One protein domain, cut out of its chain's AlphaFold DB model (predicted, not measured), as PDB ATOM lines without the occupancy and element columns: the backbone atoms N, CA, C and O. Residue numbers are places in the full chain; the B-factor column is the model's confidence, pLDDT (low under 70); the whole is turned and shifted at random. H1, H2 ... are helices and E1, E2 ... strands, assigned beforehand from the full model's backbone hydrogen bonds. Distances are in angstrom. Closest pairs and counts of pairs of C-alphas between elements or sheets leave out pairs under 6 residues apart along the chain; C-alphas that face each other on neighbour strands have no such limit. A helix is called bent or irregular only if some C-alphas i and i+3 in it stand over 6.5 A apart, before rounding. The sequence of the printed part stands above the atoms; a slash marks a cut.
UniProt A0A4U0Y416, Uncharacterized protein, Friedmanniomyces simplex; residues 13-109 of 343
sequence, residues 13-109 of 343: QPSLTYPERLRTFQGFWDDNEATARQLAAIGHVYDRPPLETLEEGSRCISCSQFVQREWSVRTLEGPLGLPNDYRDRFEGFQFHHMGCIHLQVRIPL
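Overview. This is residues 13 to 109 of the 343 residues of an uncharacterized protein of Friedmanniomyces simplex (UniProt A0A4U0Y416). With little regular structure, this domain has a helix, H2, between H1 and H3, a small hairpin of E1 and E2 near the middle, and a long coil, residues 77 to 109, that swings out at residues 82 to 87 and folds back. The 97 printed residues hold H1, H2, E1, E2 and H3 in that order, the strands antiparallel. Under half of the residues are in named elements, mostly helix; the whole is compact, radius of gyration of the C-alphas 13.4 A, spanning 43 by 29 by 23 A.

Arrangement. H1, residues 18 to 25, and H2, residues 30 to 41, form a helical hairpin and touch, closest at the C-alphas of Leu 22 and Ala 40, 5.0 A. H2 is irregular: C-alphas 31 and 34 are 8.7 A apart. E1, residues 57 to 60, and E2, residues 66 to 68, are a hairpin; N 58 and O 67 are 2.8 A apart, within hydrogen-bond range. H3, residues 69 to 76, touches H2, closest at the C-alphas of Thr 35 and Val 73, 5.7 A, at a steep tilt of 66 degrees. Every O i to N i+4 pair is within hydrogen-bond range in H3, 2 of 4 in H1 and 6 of 8 in H2.

Along the chain. H1 begins at C-alpha 18 (-49.366, -8.921, -7.163); H2 is 16.2 A long; H3 ends at C-alpha 76 (-45.456, 7.878, -9.195).

Size, cuts and confidence. The printed part has no cut. The link from H2 to E1 is long. Residues 13 to 14, 48 to 55, 78 to 92 and 107 to 109 have pLDDT under 70.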
ATOM      1  N   GLN A  13     -47.805 -13.672   7.659       48.72
ATOM      2  CA  GLN A  13     -48.945 -13.258   6.865       48.72
ATOM      3  C   GLN A  13     -48.792 -13.925   5.492       48.72
ATOM      4  O   GLN A  13     -47.673 -13.960   4.960       48.72
ATOM      5  N   PRO A  14     -49.863 -14.520   4.938       54.00
ATOM      6  CA  PRO A  14     -49.813 -15.061   3.591       54.00
ATOM      7  C   PRO A  14     -49.348 -13.942   2.659       54.00
ATOM      8  O   PRO A  14     -49.944 -12.866   2.619       54.00
ATOM      9  N   SER A  15     -48.229 -14.162   1.969       78.06
ATOM     10  CA  SER A  15     -47.676 -13.179   1.044       78.06
ATOM     11  C   SER A  15     -48.652 -13.023  -0.116       78.06
ATOM     12  O   SER A  15     -48.689 -13.881  -0.999       78.06
ATOM     13  N   LEU A  16     -49.456 -11.960  -0.093       90.50
ATOM     14  CA  LEU A  16     -50.379 -11.650  -1.180       90.50
ATOM     15  C   LEU A  16     -49.594 -11.505  -2.482       90.50
ATOM     16  O   LEU A  16     -48.577 -10.809  -2.530       90.50
ATOM     17  N   THR A  17     -50.074 -12.148  -3.537       92.62
ATOM     18  CA  THR A  17     -49.551 -12.021  -4.899       92.62
ATOM     19  C   THR A  17     -49.844 -10.630  -5.468       92.62
ATOM     20  O   THR A  17     -50.736  -9.927  -4.993       92.62
ATOM     21  N   TYR A  18     -49.116 -10.211  -6.507       94.75
ATOM     22  CA  TYR A  18     -49.366  -8.921  -7.163       94.75
ATOM     23  C   TYR A  18     -50.842  -8.702  -7.569       94.75
ATOM     24  O   TYR A  18     -51.378  -7.654  -7.205       94.75
ATOM     25  N   PRO A  19     -51.543  -9.653  -8.225       95.31
ATOM     26  CA  PRO A  19     -52.953  -9.466  -8.579       95.31
ATOM     27  C   PRO A  19     -53.871  -9.316  -7.360       95.31
ATOM     28  O   PRO A  19     -54.812  -8.526  -7.386       95.31
ATOM     29  N   GLU A  20     -53.599 -10.042  -6.271       95.19
ATOM     30  CA  GLU A  20     -54.359  -9.912  -5.021       95.19
ATOM     31  C   GLU A  20     -54.142  -8.544  -4.379       95.19
ATOM     32  O   GLU A  20     -55.108  -7.909  -3.959       95.19
ATOM     33  N   ARG A  21     -52.895  -8.054  -4.369       95.31
ATOM     34  CA  ARG A  21     -52.586  -6.704  -3.891       95.31
ATOM     35  C   ARG A  21     -53.267  -5.643  -4.746       95.31
ATOM     36  O   ARG A  21     -53.905  -4.753  -4.198       95.31
ATOM     37  N   LEU A  22     -53.213  -5.768  -6.071       96.06
ATOM     38  CA  LEU A  22     -53.874  -4.847  -6.997       96.06
ATOM     39  C   LEU A  22     -55.393  -4.801  -6.777       96.06
ATOM     40  O   LEU A  22     -55.984  -3.724  -6.791       96.06
ATOM     41  N   ARG A  23     -56.022  -5.949  -6.500       94.88
ATOM     42  CA  ARG A  23     -57.463  -6.033  -6.221       94.88
ATOM     43  C   ARG A  23     -57.890  -5.178  -5.027       94.88
ATOM     44  O   ARG A  23     -59.004  -4.669  -5.029       94.88
ATOM     45  N   THR A  24     -57.016  -4.972  -4.040       94.12
ATOM     46  CA  THR A  24     -57.339  -4.134  -2.870       94.12
ATOM     47  C   THR A  24     -57.643  -2.678  -3.244       94.12
ATOM     48  O   THR A  24     -58.467  -2.046  -2.588       94.12
ATOM     49  N   PHE A  25     -57.051  -2.173  -4.333       93.88
ATOM     50  CA  PHE A  25     -57.210  -0.794  -4.807       93.88
ATOM     51  C   PHE A  25     -58.456  -0.565  -5.680       93.88
ATOM     52  O   PHE A  25     -58.848   0.585  -5.892       93.88
ATOM     53  N   GLN A  26     -59.069  -1.635  -6.199       91.88
ATOM     54  CA  GLN A  26     -60.197  -1.548  -7.132       91.88
ATOM     55  C   GLN A  26     -61.412  -0.881  -6.473       91.88
ATOM     56  O   GLN A  26     -61.815  -1.270  -5.370       91.88
ATOM     57  N   GLY A  27     -61.998   0.100  -7.164       88.81
ATOM     58  CA  GLY A  27     -63.174   0.837  -6.704       88.81
ATOM     59  C   GLY A  27     -62.874   2.071  -5.845       88.81
ATOM     60  O   GLY A  27     -63.817   2.717  -5.399       88.81
ATOM     61  N   PHE A  28     -61.602   2.407  -5.585       89.19
ATOM     62  CA  PHE A  28     -61.245   3.642  -4.850       89.19
ATOM     63  C   PHE A  28     -60.088   4.427  -5.447       89.19
ATOM     64  O   PHE A  28     -60.012   5.641  -5.269       89.19
ATOM     65  N   TRP A  29     -59.171   3.742  -6.129       92.06
ATOM     66  CA  TRP A  29     -58.045   4.372  -6.816       92.06
ATOM     67  C   TRP A  29     -58.246   4.381  -8.330       92.06
ATOM     68  O   TRP A  29     -57.273   4.454  -9.075       92.06
ATOM     69  N   ASP A  30     -59.493   4.306  -8.795       89.69
ATOM     70  CA  ASP A  30     -59.811   4.208 -10.222       89.69
ATOM     71  C   ASP A  30     -59.333   5.463 -10.983       89.69
ATOM     72  O   ASP A  30     -58.755   5.347 -12.062       89.69
ATOM     73  N   ASP A  31     -59.413   6.647 -10.360       90.62
ATOM     74  CA  ASP A  31     -58.865   7.903 -10.907       90.62
ATOM     75  C   ASP A  31     -57.323   7.927 -10.978       90.62
ATOM     76  O   ASP A  31     -56.730   8.761 -11.662       90.62
ATOM     77  N   ASN A  32     -56.652   7.027 -10.252       93.38
ATOM     78  CA  ASN A  32     -55.194   6.916 -10.172       93.38
ATOM     79  C   ASN A  32     -54.734   5.469 -10.406       93.38
ATOM     80  O   ASN A  32     -53.853   4.959  -9.703       93.38
ATOM     81  N   GLU A  33     -55.333   4.797 -11.397       94.62
ATOM     82  CA  GLU A  33     -55.082   3.379 -11.680       94.62
ATOM     83  C   GLU A  33     -53.583   3.091 -11.894       94.62
ATOM     84  O   GLU A  33     -53.057   2.081 -11.416       94.62
ATOM     85  N   ALA A  34     -52.856   3.993 -12.565       95.12
ATOM     86  CA  ALA A  34     -51.420   3.835 -12.798       95.12
ATOM     87  C   ALA A  34     -50.613   3.845 -11.490       95.12
ATOM     88  O   ALA A  34     -49.666   3.069 -11.343       95.12
ATOM     89  N   THR A  35     -50.976   4.693 -10.530       95.12
ATOM     90  CA  THR A  35     -50.379   4.720  -9.190       95.12
ATOM     91  C   THR A  35     -50.716   3.446  -8.423       95.12
ATOM     92  O   THR A  35     -49.809   2.822  -7.875       95.12
ATOM     93  N   ALA A  36     -51.978   3.009  -8.430       96.19
ATOM     94  CA  ALA A  36     -52.410   1.787  -7.748       96.19
ATOM     95  C   ALA A  36     -51.666   0.537  -8.249       96.19
ATOM     96  O   ALA A  36     -51.173  -0.264  -7.452       96.19
ATOM     97  N   ARG A  37     -51.507   0.401  -9.572       96.50
ATOM     98  CA  ARG A  37     -50.719  -0.673 -10.200       96.50
ATOM     99  C   ARG A  37     -49.265  -0.663  -9.746       96.50
ATOM    100  O   ARG A  37     -48.738  -1.705  -9.358       96.50
ATOM    101  N   GLN A  38     -48.637   0.510  -9.736       95.94
ATOM    102  CA  GLN A  38     -47.259   0.658  -9.270       95.94
ATOM    103  C   GLN A  38     -47.115   0.331  -7.780       95.94
ATOM    104  O   GLN A  38     -46.195  -0.396  -7.418       95.94
ATOM    105  N   LEU A  39     -48.036   0.798  -6.929       95.56
ATOM    106  CA  LEU A  39     -48.079   0.486  -5.496       95.56
ATOM    107  C   LEU A  39     -48.200  -1.025  -5.254       95.56
ATOM    108  O   LEU A  39     -47.410  -1.605  -4.506       95.56
ATOM    109  N   ALA A  40     -49.127  -1.691  -5.943       95.94
ATOM    110  CA  ALA A  40     -49.263  -3.140  -5.872       95.94
ATOM    111  C   ALA A  40     -47.980  -3.860  -6.324       95.94
ATOM    112  O   ALA A  40     -47.559  -4.827  -5.681       95.94
ATOM    113  N   ALA A  41     -47.317  -3.384  -7.383       94.88
ATOM    114  CA  ALA A  41     -46.066  -3.959  -7.884       94.88
ATOM    115  C   ALA A  41     -44.917  -3.864  -6.870       94.88
ATOM    116  O   ALA A  41     -44.068  -4.751  -6.827       94.88
ATOM    117  N   ILE A  42     -44.931  -2.848  -6.006       93.88
ATOM    118  CA  ILE A  42     -43.934  -2.658  -4.943       93.88
ATOM    119  C   ILE A  42     -44.406  -3.197  -3.587       93.88
ATOM    120  O   ILE A  42     -43.850  -2.865  -2.553       93.88
ATOM    121  N   GLY A  43     -45.429  -4.051  -3.547       93.75
ATOM    122  CA  GLY A  43     -45.827  -4.727  -2.307       93.75
ATOM    123  C   GLY A  43     -46.734  -3.915  -1.387       93.75
ATOM    124  O   GLY A  43     -46.815  -4.230  -0.200       93.75
ATOM    125  N   HIS A  44     -47.398  -2.875  -1.891       94.50
ATOM    126  CA  HIS A  44     -48.423  -2.160  -1.137       94.50
ATOM    127  C   HIS A  44     -49.808  -2.759  -1.369       94.50
ATOM    128  O   HIS A  44     -50.099  -3.301  -2.434       94.50
ATOM    129  N   VAL A  45     -50.658  -2.630  -0.359       94.06
ATOM    130  CA  VAL A  45     -52.099  -2.868  -0.421       94.06
ATOM    131  C   VAL A  45     -52.833  -1.614   0.019       94.06
ATOM    132  O   VAL A  45     -52.314  -0.820   0.807       94.06
ATOM    133  N   TYR A  46     -54.046  -1.448  -0.485       91.06
ATOM    134  CA  TYR A  46     -55.016  -0.548   0.105       91.06
ATOM    135  C   TYR A  46     -55.633  -1.261   1.310       91.06
ATOM    136  O   TYR A  46     -56.394  -2.219   1.160       91.06
ATOM    137  N   ASP A  47     -55.221  -0.847   2.503       75.94
ATOM    138  CA  ASP A  47     -55.773  -1.364   3.749       75.94
ATOM    139  C   ASP A  47     -57.201  -0.816   3.886       75.94
ATOM    140  O   ASP A  47     -57.404   0.397   3.869       75.94
ATOM    141  N   ARG A  48     -58.206  -1.695   3.964       67.62
ATOM    142  CA  ARG A  48     -59.587  -1.306   4.297       67.62
ATOM    143  C   ARG A  48     -59.863  -1.704   5.756       67.62
ATOM    144  O   ARG A  48     -60.202  -2.869   5.971       67.62
ATOM    145  N   PRO A  49     -59.807  -0.791   6.745       57.81
ATOM    146  CA  PRO A  49     -60.420  -1.066   8.048       57.81
ATOM    147  C   PRO A  49     -61.321   0.080   8.568       57.81
ATOM    148  O   PRO A  49     -61.267   1.206   8.073       57.81
ATOM    149  N   PRO A  50     -62.199  -0.186   9.559       54.84
ATOM    150  CA  PRO A  50     -63.440   0.568   9.783       54.84
ATOM    151  C   PRO A  50     -63.295   1.968  10.418       54.84
ATOM    152  O   PRO A  50     -64.298   2.520  10.859       54.84
ATOM    153  N   LEU A  51     -62.100   2.569  10.478       46.00
ATOM    154  CA  LEU A  51     -61.859   3.836  11.197       46.00
ATOM    155  C   LEU A  51     -60.885   4.821  10.508       46.00
ATOM    156  O   LEU A  51     -60.684   5.917  11.022       46.00
ATOM    157  N   GLU A  52     -60.314   4.492   9.344       47.84
ATOM    158  CA  GLU A  52     -59.272   5.304   8.670       47.84
ATOM    159  C   GLU A  52     -59.778   6.005   7.396       47.84
ATOM    160  O   GLU A  52     -59.040   6.222   6.436       47.84
ATOM    161  N   THR A  53     -61.038   6.442   7.399       53.16
ATOM    162  CA  THR A  53     -61.630   7.297   6.351       53.16
ATOM    163  C   THR A  53     -60.919   8.646   6.156       53.16
ATOM    164  O   THR A  53     -61.309   9.409   5.279       53.16
ATOM    165  N   LEU A  54     -59.890   8.961   6.952       54.06
ATOM    166  CA  LEU A  54     -59.240  10.272   6.991       54.06
ATOM    167  C   LEU A  54     -57.928  10.371   6.201       54.06
ATOM    168  O   LEU A  54     -57.536  11.486   5.875       54.06
ATOM    169  N   GLU A  55     -57.245   9.262   5.886       64.06
ATOM    170  CA  GLU A  55     -55.868   9.353   5.362       64.06
ATOM    171  C   GLU A  55     -55.639   8.772   3.963       64.06
ATOM    172  O   GLU A  55     -54.505   8.864   3.498       64.06
ATOM    173  N   GLU A  56     -56.676   8.216   3.307       81.50
ATOM    174  CA  GLU A  56     -56.657   7.643   1.942       81.50
ATOM    175  C   GLU A  56     -55.246   7.212   1.502       81.50
ATOM    176  O   GLU A  56     -54.515   7.990   0.894       81.50
ATOM    177  N   GLY A  57     -54.797   6.002   1.838       89.19
ATOM    178  CA  GLY A  57     -53.397   5.627   1.618       89.19
ATOM    179  C   GLY A  57     -53.177   4.144   1.397       89.19
ATOM    180  O   GLY A  57     -54.112   3.361   1.283       89.19
ATOM    181  N   SER A  58     -51.916   3.753   1.291       92.75
ATOM    182  CA  SER A  58     -51.515   2.366   1.076       92.75
ATOM    183  C   SER A  58     -50.475   1.938   2.098       92.75
ATOM    184  O   SER A  58     -49.686   2.755   2.577       92.75
ATOM    185  N   ARG A  59     -50.438   0.644   2.412       92.44
ATOM    186  CA  ARG A  59     -49.498   0.064   3.370       92.44
ATOM    187  C   ARG A  59     -48.698  -1.054   2.720       92.44
ATOM    188  O   ARG A  59     -49.257  -1.902   2.031       92.44
ATOM    189  N   CYS A  60     -47.391  -1.087   2.956       93.25
ATOM    190  CA  CYS A  60     -46.570  -2.222   2.541       93.25
ATOM    191  C   CYS A  60     -46.899  -3.473   3.371       93.25
ATOM    192  O   CYS A  60     -46.819  -3.427   4.597       93.25
ATOM    193  N   ILE A  61     -47.155  -4.612   2.723       92.25
ATOM    194  CA  ILE A  61     -47.508  -5.871   3.410       92.25
ATOM    195  C   ILE A  61     -46.361  -6.487   4.220       92.25
ATOM    196  O   ILE A  61     -46.588  -7.359   5.049       92.25
ATOM    197  N   SER A  62     -45.114  -6.073   3.972       91.31
ATOM    198  CA  SER A  62     -43.949  -6.631   4.669       91.31
ATOM    199  C   SER A  62     -43.427  -5.744   5.787       91.31
ATOM    200  O   SER A  62     -43.031  -6.268   6.822       91.31
ATOM    201  N   CYS A  63     -43.348  -4.430   5.568       91.75
ATOM    202  CA  CYS A  63     -42.773  -3.509   6.552       91.75
ATOM    203  C   CYS A  63     -43.813  -2.613   7.221       91.75
ATOM    204  O   CYS A  63     -43.446  -1.791   8.050       91.75
ATOM    205  N   SER A  64     -45.086  -2.732   6.843       90.81
ATOM    206  CA  SER A  64     -46.189  -1.922   7.363       90.81
ATOM    207  C   SER A  64     -46.033  -0.408   7.176       90.81
ATOM    208  O   SER A  64     -46.846   0.342   7.714       90.81
ATOM    209  N   GLN A  65     -45.050   0.052   6.388       90.19
ATOM    210  CA  GLN A  65     -44.878   1.462   6.039       90.19
ATOM    211  C   GLN A  65     -46.141   1.961   5.335       90.19
ATOM    212  O   GLN A  65     -46.525   1.430   4.289       90.19
ATOM    213  N   PHE A  66     -46.773   2.969   5.929       91.06
ATOM    214  CA  PHE A  66     -47.925   3.656   5.364       91.06
ATOM    215  C   PHE A  66     -47.474   4.823   4.482       91.06
ATOM    216  O   PHE A  66     -46.473   5.488   4.768       91.06
ATOM    217  N   VAL A  67     -48.216   5.049   3.402       89.81
ATOM    218  CA  VAL A  67     -47.987   6.119   2.436       89.81
ATOM    219  C   VAL A  67     -49.333   6.672   1.979       89.81
ATOM    220  O   VAL A  67     -50.133   5.944   1.392       89.81
ATOM    221  N   GLN A  68     -49.564   7.966   2.197       89.75
ATOM    222  CA  GLN A  68     -50.792   8.637   1.761       89.75
ATOM    223  C   GLN A  68     -50.907   8.676   0.226       89.75
ATOM    224  O   GLN A  68     -49.904   8.675  -0.508       89.75
ATOM    225  N   ARG A  69     -52.143   8.746  -0.271       89.94
ATOM    226  CA  ARG A  69     -52.477   8.769  -1.700       89.94
ATOM    227  C   ARG A  69     -51.878   9.954  -2.421       89.94
ATOM    228  O   ARG A  69     -51.232   9.747  -3.444       89.94
ATOM    229  N   GLU A  70     -52.013  11.160  -1.876       87.62
ATOM    230  CA  GLU A  70     -51.483  12.378  -2.502       87.62
ATOM    231  C   GLU A  70     -49.983  12.244  -2.805       87.62
ATOM    232  O   GLU A  70     -49.537  12.471  -3.931       87.62
ATOM    233  N   TRP A  71     -49.207  11.778  -1.822       87.38
ATOM    234  CA  TRP A  71     -47.772  11.559  -1.986       87.38
ATOM    235  C   TRP A  71     -47.455  10.440  -2.969       87.38
ATOM    236  O   TRP A  71     -46.521  10.571  -3.763       87.38
ATOM    237  N   SER A  72     -48.236   9.361  -2.958       90.56
ATOM    238  CA  SER A  72     -48.079   8.256  -3.907       90.56
ATOM    239  C   SER A  72     -48.297   8.728  -5.343       90.56
ATOM    240  O   SER A  72     -47.425   8.529  -6.189       90.56
ATOM    241  N   VAL A  73     -49.409   9.423  -5.604       89.69
ATOM    242  CA  VAL A  73     -49.773   9.953  -6.927       89.69
ATOM    243  C   VAL A  73     -48.740  10.972  -7.393       89.69
ATOM    244  O   VAL A  73     -48.192  10.853  -8.490       89.69
ATOM    245  N   ARG A  74     -48.375  11.932  -6.534       84.62
ATOM    246  CA  ARG A  74     -47.344  12.928  -6.852       84.62
ATOM    247  C   ARG A  74     -45.998  12.275  -7.172       84.62
ATOM    248  O   ARG A  74     -45.302  12.721  -8.081       84.62
ATOM    249  N   THR A  75     -45.632  11.209  -6.467       85.12
ATOM    250  CA  THR A  75     -44.335  10.546  -6.652       85.12
ATOM    251  C   THR A  75     -44.302   9.622  -7.860       85.12
ATOM    252  O   THR A  75     -43.265   9.544  -8.521       85.12
ATOM    253  N   LEU A  76     -45.397   8.922  -8.165       88.69
ATOM    254  CA  LEU A  76     -45.456   7.878  -9.195       88.69
ATOM    255  C   LEU A  76     -45.972   8.385 -10.546       88.69
ATOM    256  O   LEU A  76     -45.520   7.908 -11.585       88.69
ATOM    257  N   GLU A  77     -46.857   9.380 -10.548       82.94
ATOM    258  CA  GLU A  77     -47.437   9.974 -11.760       82.94
ATOM    259  C   GLU A  77     -47.054  11.440 -11.965       82.94
ATOM    260  O   GLU A  77     -47.107  11.932 -13.093       82.94
ATOM    261  N   GLY A  78     -46.635  12.137 -10.906       69.38
ATOM    262  CA  GLY A  78     -46.233  13.535 -11.006       69.38
ATOM    263  C   GLY A  78     -45.030  13.752 -11.933       69.38
ATOM    264  O   GLY A  78     -44.264  12.812 -12.215       69.38
ATOM    265  N   PRO A  79     -44.846  14.997 -12.415       63.59
ATOM    266  CA  PRO A  79     -43.734  15.342 -13.286       63.59
ATOM    267  C   PRO A  79     -42.416  14.959 -12.610       63.59
ATOM    268  O   PRO A  79     -42.193  15.287 -11.446       63.59
ATOM    269  N   LEU A  80     -41.537  14.269 -13.343       62.78
ATOM    270  CA  LEU A  80     -40.139  14.109 -12.939       62.78
ATOM    271  C   LEU A  80     -39.569  15.530 -12.853       62.78
ATOM    272  O   LEU A  80     -39.406  16.179 -13.889       62.78
ATOM    273  N   GLY A  81     -39.440  16.052 -11.630       52.97
ATOM    274  CA  GLY A  81     -39.355  17.484 -11.348       52.97
ATOM    275  C   GLY A  81     -38.361  18.234 -12.235       52.97
ATOM    276  O   GLY A  81     -37.309  17.720 -12.631       52.97
ATOM    277  N   LEU A  82     -38.665  19.499 -12.539       47.91
ATOM    278  CA  LEU A  82     -37.630  20.391 -13.048       47.91
ATOM    279  C   LEU A  82     -36.585  20.548 -11.931       47.91
ATOM    280  O   LEU A  82     -36.960  20.896 -10.814       47.91
ATOM    281  N   PRO A  83     -35.278  20.363 -12.193       46.19
ATOM    282  CA  PRO A  83     -34.230  20.388 -11.162       46.19
ATOM    283  C   PRO A  83     -34.083  21.718 -10.390       46.19
ATOM    284  O   PRO A  83     -33.196  21.833  -9.545       46.19
ATOM    285  N   ASN A  84     -34.924  22.716 -10.676       44.72
ATOM    286  CA  ASN A  84     -34.845  24.069 -10.145       44.72
ATOM    287  C   ASN A  84     -35.908  24.410  -9.093       44.72
ATOM    288  O   ASN A  84     -35.752  25.453  -8.459       44.72
ATOM    289  N   ASP A  85     -36.937  23.580  -8.871       49.31
ATOM    290  CA  ASP A  85     -37.909  23.840  -7.804       49.31
ATOM    291  C   ASP A  85     -37.584  23.005  -6.558       49.31
ATOM    292  O   ASP A  85     -37.738  21.785  -6.523       49.31
ATOM    293  N   TYR A  86     -37.075  23.669  -5.516       47.38
ATOM    294  CA  TYR A  86     -36.732  23.025  -4.244       47.38
ATOM    295  C   TYR A  86     -37.960  22.413  -3.549       47.38
ATOM    296  O   TYR A  86     -37.795  21.517  -2.726       47.38
ATOM    297  N   ARG A  87     -39.180  22.855  -3.892       48.44
ATOM    298  CA  ARG A  87     -40.436  22.303  -3.358       48.44
ATOM    299  C   ARG A  87     -40.852  20.962  -3.973       48.44
ATOM    300  O   ARG A  87     -41.760  20.322  -3.442       48.44
ATOM    301  N   ASP A  88     -40.189  20.535  -5.047       52.31
ATOM    302  CA  ASP A  88     -40.428  19.257  -5.736       52.31
ATOM    303  C   ASP A  88     -39.386  18.183  -5.398       52.31
ATOM    304  O   ASP A  88     -39.392  17.093  -5.973       52.31
ATOM    305  N   ARG A  89     -38.473  18.456  -4.460       56.78
ATOM    306  CA  ARG A  89     -37.519  17.442  -4.021       56.78
ATOM    307  C   ARG A  89     -38.211  16.435  -3.110       56.78
ATOM    308  O   ARG A  89     -38.638  16.776  -2.014       56.78
ATOM    309  N   PHE A  90     -38.237  15.177  -3.541       60.81
ATOM    310  CA  PHE A  90     -38.671  14.011  -2.761       60.81
ATOM    311  C   PHE A  90     -37.706  13.661  -1.603       60.81
ATOM    312  O   PHE A  90     -37.561  12.494  -1.241       60.81
ATOM    313  N   GLU A  91     -36.982  14.641  -1.051       59.12
ATOM    314  CA  GLU A  91     -35.991  14.419   0.005       59.12
ATOM    315  C   GLU A  91     -36.681  13.797   1.234       59.12
ATOM    316  O   GLU A  91     -37.555  14.398   1.851       59.12
ATOM    317  N   GLY A  92     -36.303  12.558   1.566       62.97
ATOM    318  CA  GLY A  92     -36.795  11.834   2.744       62.97
ATOM    319  C   GLY A  92     -38.054  10.983   2.541       62.97
ATOM    320  O   GLY A  92     -38.378  10.200   3.431       62.97
ATOM    321  N   PHE A  93     -38.728  11.057   1.390       75.44
ATOM    322  CA  PHE A  93     -39.903  10.223   1.124       75.44
ATOM    323  C   PHE A  93     -39.504   8.786   0.755       75.44
ATOM    324  O   PHE A  93     -38.669   8.567  -0.124       75.44
ATOM    325  N   GLN A  94     -40.092   7.795   1.430       84.44
ATOM    326  CA  GLN A  94     -39.794   6.379   1.214       84.44
ATOM    327  C   GLN A  94     -41.078   5.550   1.237       84.44
ATOM    328  O   GLN A  94     -41.859   5.632   2.179       84.44
ATOM    329  N   PHE A  95     -41.255   4.691   0.230       89.62
ATOM    330  CA  PHE A  95     -42.352   3.716   0.207       89.62
ATOM    331  C   PHE A  95     -42.158   2.579   1.218       89.62
ATOM    332  O   PHE A  95     -43.116   1.936   1.638       89.62
ATOM    333  N   HIS A  96     -40.920   2.336   1.652       90.50
ATOM    334  CA  HIS A  96     -40.580   1.234   2.542       90.50
ATOM    335  C   HIS A  96     -39.540   1.632   3.582       90.50
ATOM    336  O   HIS A  96     -38.656   2.437   3.299       90.50
ATOM    337  N   HIS A  97     -39.565   0.956   4.731       87.62
ATOM    338  CA  HIS A  97     -38.443   0.964   5.664       87.62
ATOM    339  C   HIS A  97     -37.175   0.342   5.049       87.62
ATOM    340  O   HIS A  97     -37.235  -0.592   4.238       87.62
ATOM    341  N   MET A  98     -36.013   0.835   5.489       83.00
ATOM    342  CA  MET A  98     -34.696   0.301   5.132       83.00
ATOM    343  C   MET A  98     -34.592  -1.159   5.599       83.00
ATOM    344  O   MET A  98     -34.536  -1.425   6.793       83.00
ATOM    345  N   GLY A  99     -34.603  -2.108   4.661       84.44
ATOM    346  CA  GLY A  99     -34.573  -3.550   4.954       84.44
ATOM    347  C   GLY A  99     -35.857  -4.306   4.600       84.44
ATOM    348  O   GLY A  99     -35.891  -5.527   4.714       84.44
ATOM    349  N   CYS A 100     -36.897  -3.616   4.125       89.94
ATOM    350  CA  CYS A 100     -38.087  -4.271   3.586       89.94
ATOM    351  C   CYS A 100     -37.742  -5.174   2.388       89.94
ATOM    352  O   CYS A 100     -37.045  -4.750   1.468       89.94
ATOM    353  N   ILE A 101     -38.300  -6.389   2.337       88.19
ATOM    354  CA  ILE A 101     -38.089  -7.326   1.214       88.19
ATOM    355  C   ILE A 101     -38.712  -6.833  -0.104       88.19
ATOM    356  O   ILE A 101     -38.293  -7.252  -1.183       88.19
ATOM    357  N   HIS A 102     -39.702  -5.938  -0.017       86.81
ATOM    358  CA  HIS A 102     -40.319  -5.275  -1.167       86.81
ATOM    359  C   HIS A 102     -39.595  -3.989  -1.590       86.81
ATOM    360  O   HIS A 102     -39.885  -3.461  -2.661       86.81
ATOM    361  N   LEU A 103     -38.582  -3.534  -0.838       85.12
ATOM    362  CA  LEU A 103     -37.670  -2.482  -1.289       85.12
ATOM    363  C   LEU A 103     -36.712  -3.044  -2.357       85.12
ATOM    364  O   LEU A 103     -35.530  -3.289  -2.117       85.12
ATOM    365  N   GLN A 104     -37.249  -3.290  -3.550       74.94
ATOM    366  CA  GLN A 104     -36.526  -3.864  -4.687       74.94
ATOM    367  C   GLN A 104     -35.703  -2.790  -5.408       74.94
ATOM    368  O   GLN A 104     -34.539  -3.010  -5.760       74.94
ATOM    369  N   VAL A 105     -36.317  -1.618  -5.577       74.38
ATOM    370  CA  VAL A 105     -35.762  -0.408  -6.188       74.38
ATOM    371  C   VAL A 105     -36.229   0.808  -5.391       74.38
ATOM    372  O   VAL A 105     -37.328   0.810  -4.839       74.38
ATOM    373  N   ARG A 106     -35.395   1.849  -5.303       71.62
ATOM    374  CA  ARG A 106     -35.821   3.135  -4.732       71.62
ATOM    375  C   ARG A 106     -36.578   3.919  -5.794       71.62
ATOM    376  O   ARG A 106     -36.109   4.013  -6.924       71.62
ATOM    377  N   ILE A 107     -37.740   4.447  -5.427       69.81
ATOM    378  CA  ILE A 107     -38.658   5.132  -6.338       69.81
ATOM    379  C   ILE A 107     -38.857   6.564  -5.831       69.81
ATOM    380  O   ILE A 107     -39.083   6.732  -4.633       69.81
ATOM    381  N   PRO A 108     -38.787   7.584  -6.703       65.12
ATOM    382  CA  PRO A 108     -38.534   7.488  -8.144       65.12
ATOM    383  C   PRO A 108     -37.109   6.979  -8.442       65.12
ATOM    384  O   PRO A 108     -36.218   7.145  -7.615       65.12
ATOM    385  N   LEU A 109     -36.899   6.327  -9.600       68.75
ATOM    386  CA  LEU A 109     -35.649   5.628  -9.994       68.75
ATOM    387  C   LEU A 109     -34.427   6.568 -10.220       68.75
ATOM    388  O   LEU A 109     -33.536   6.274 -11.028       68.75
TER     389      LEU A 109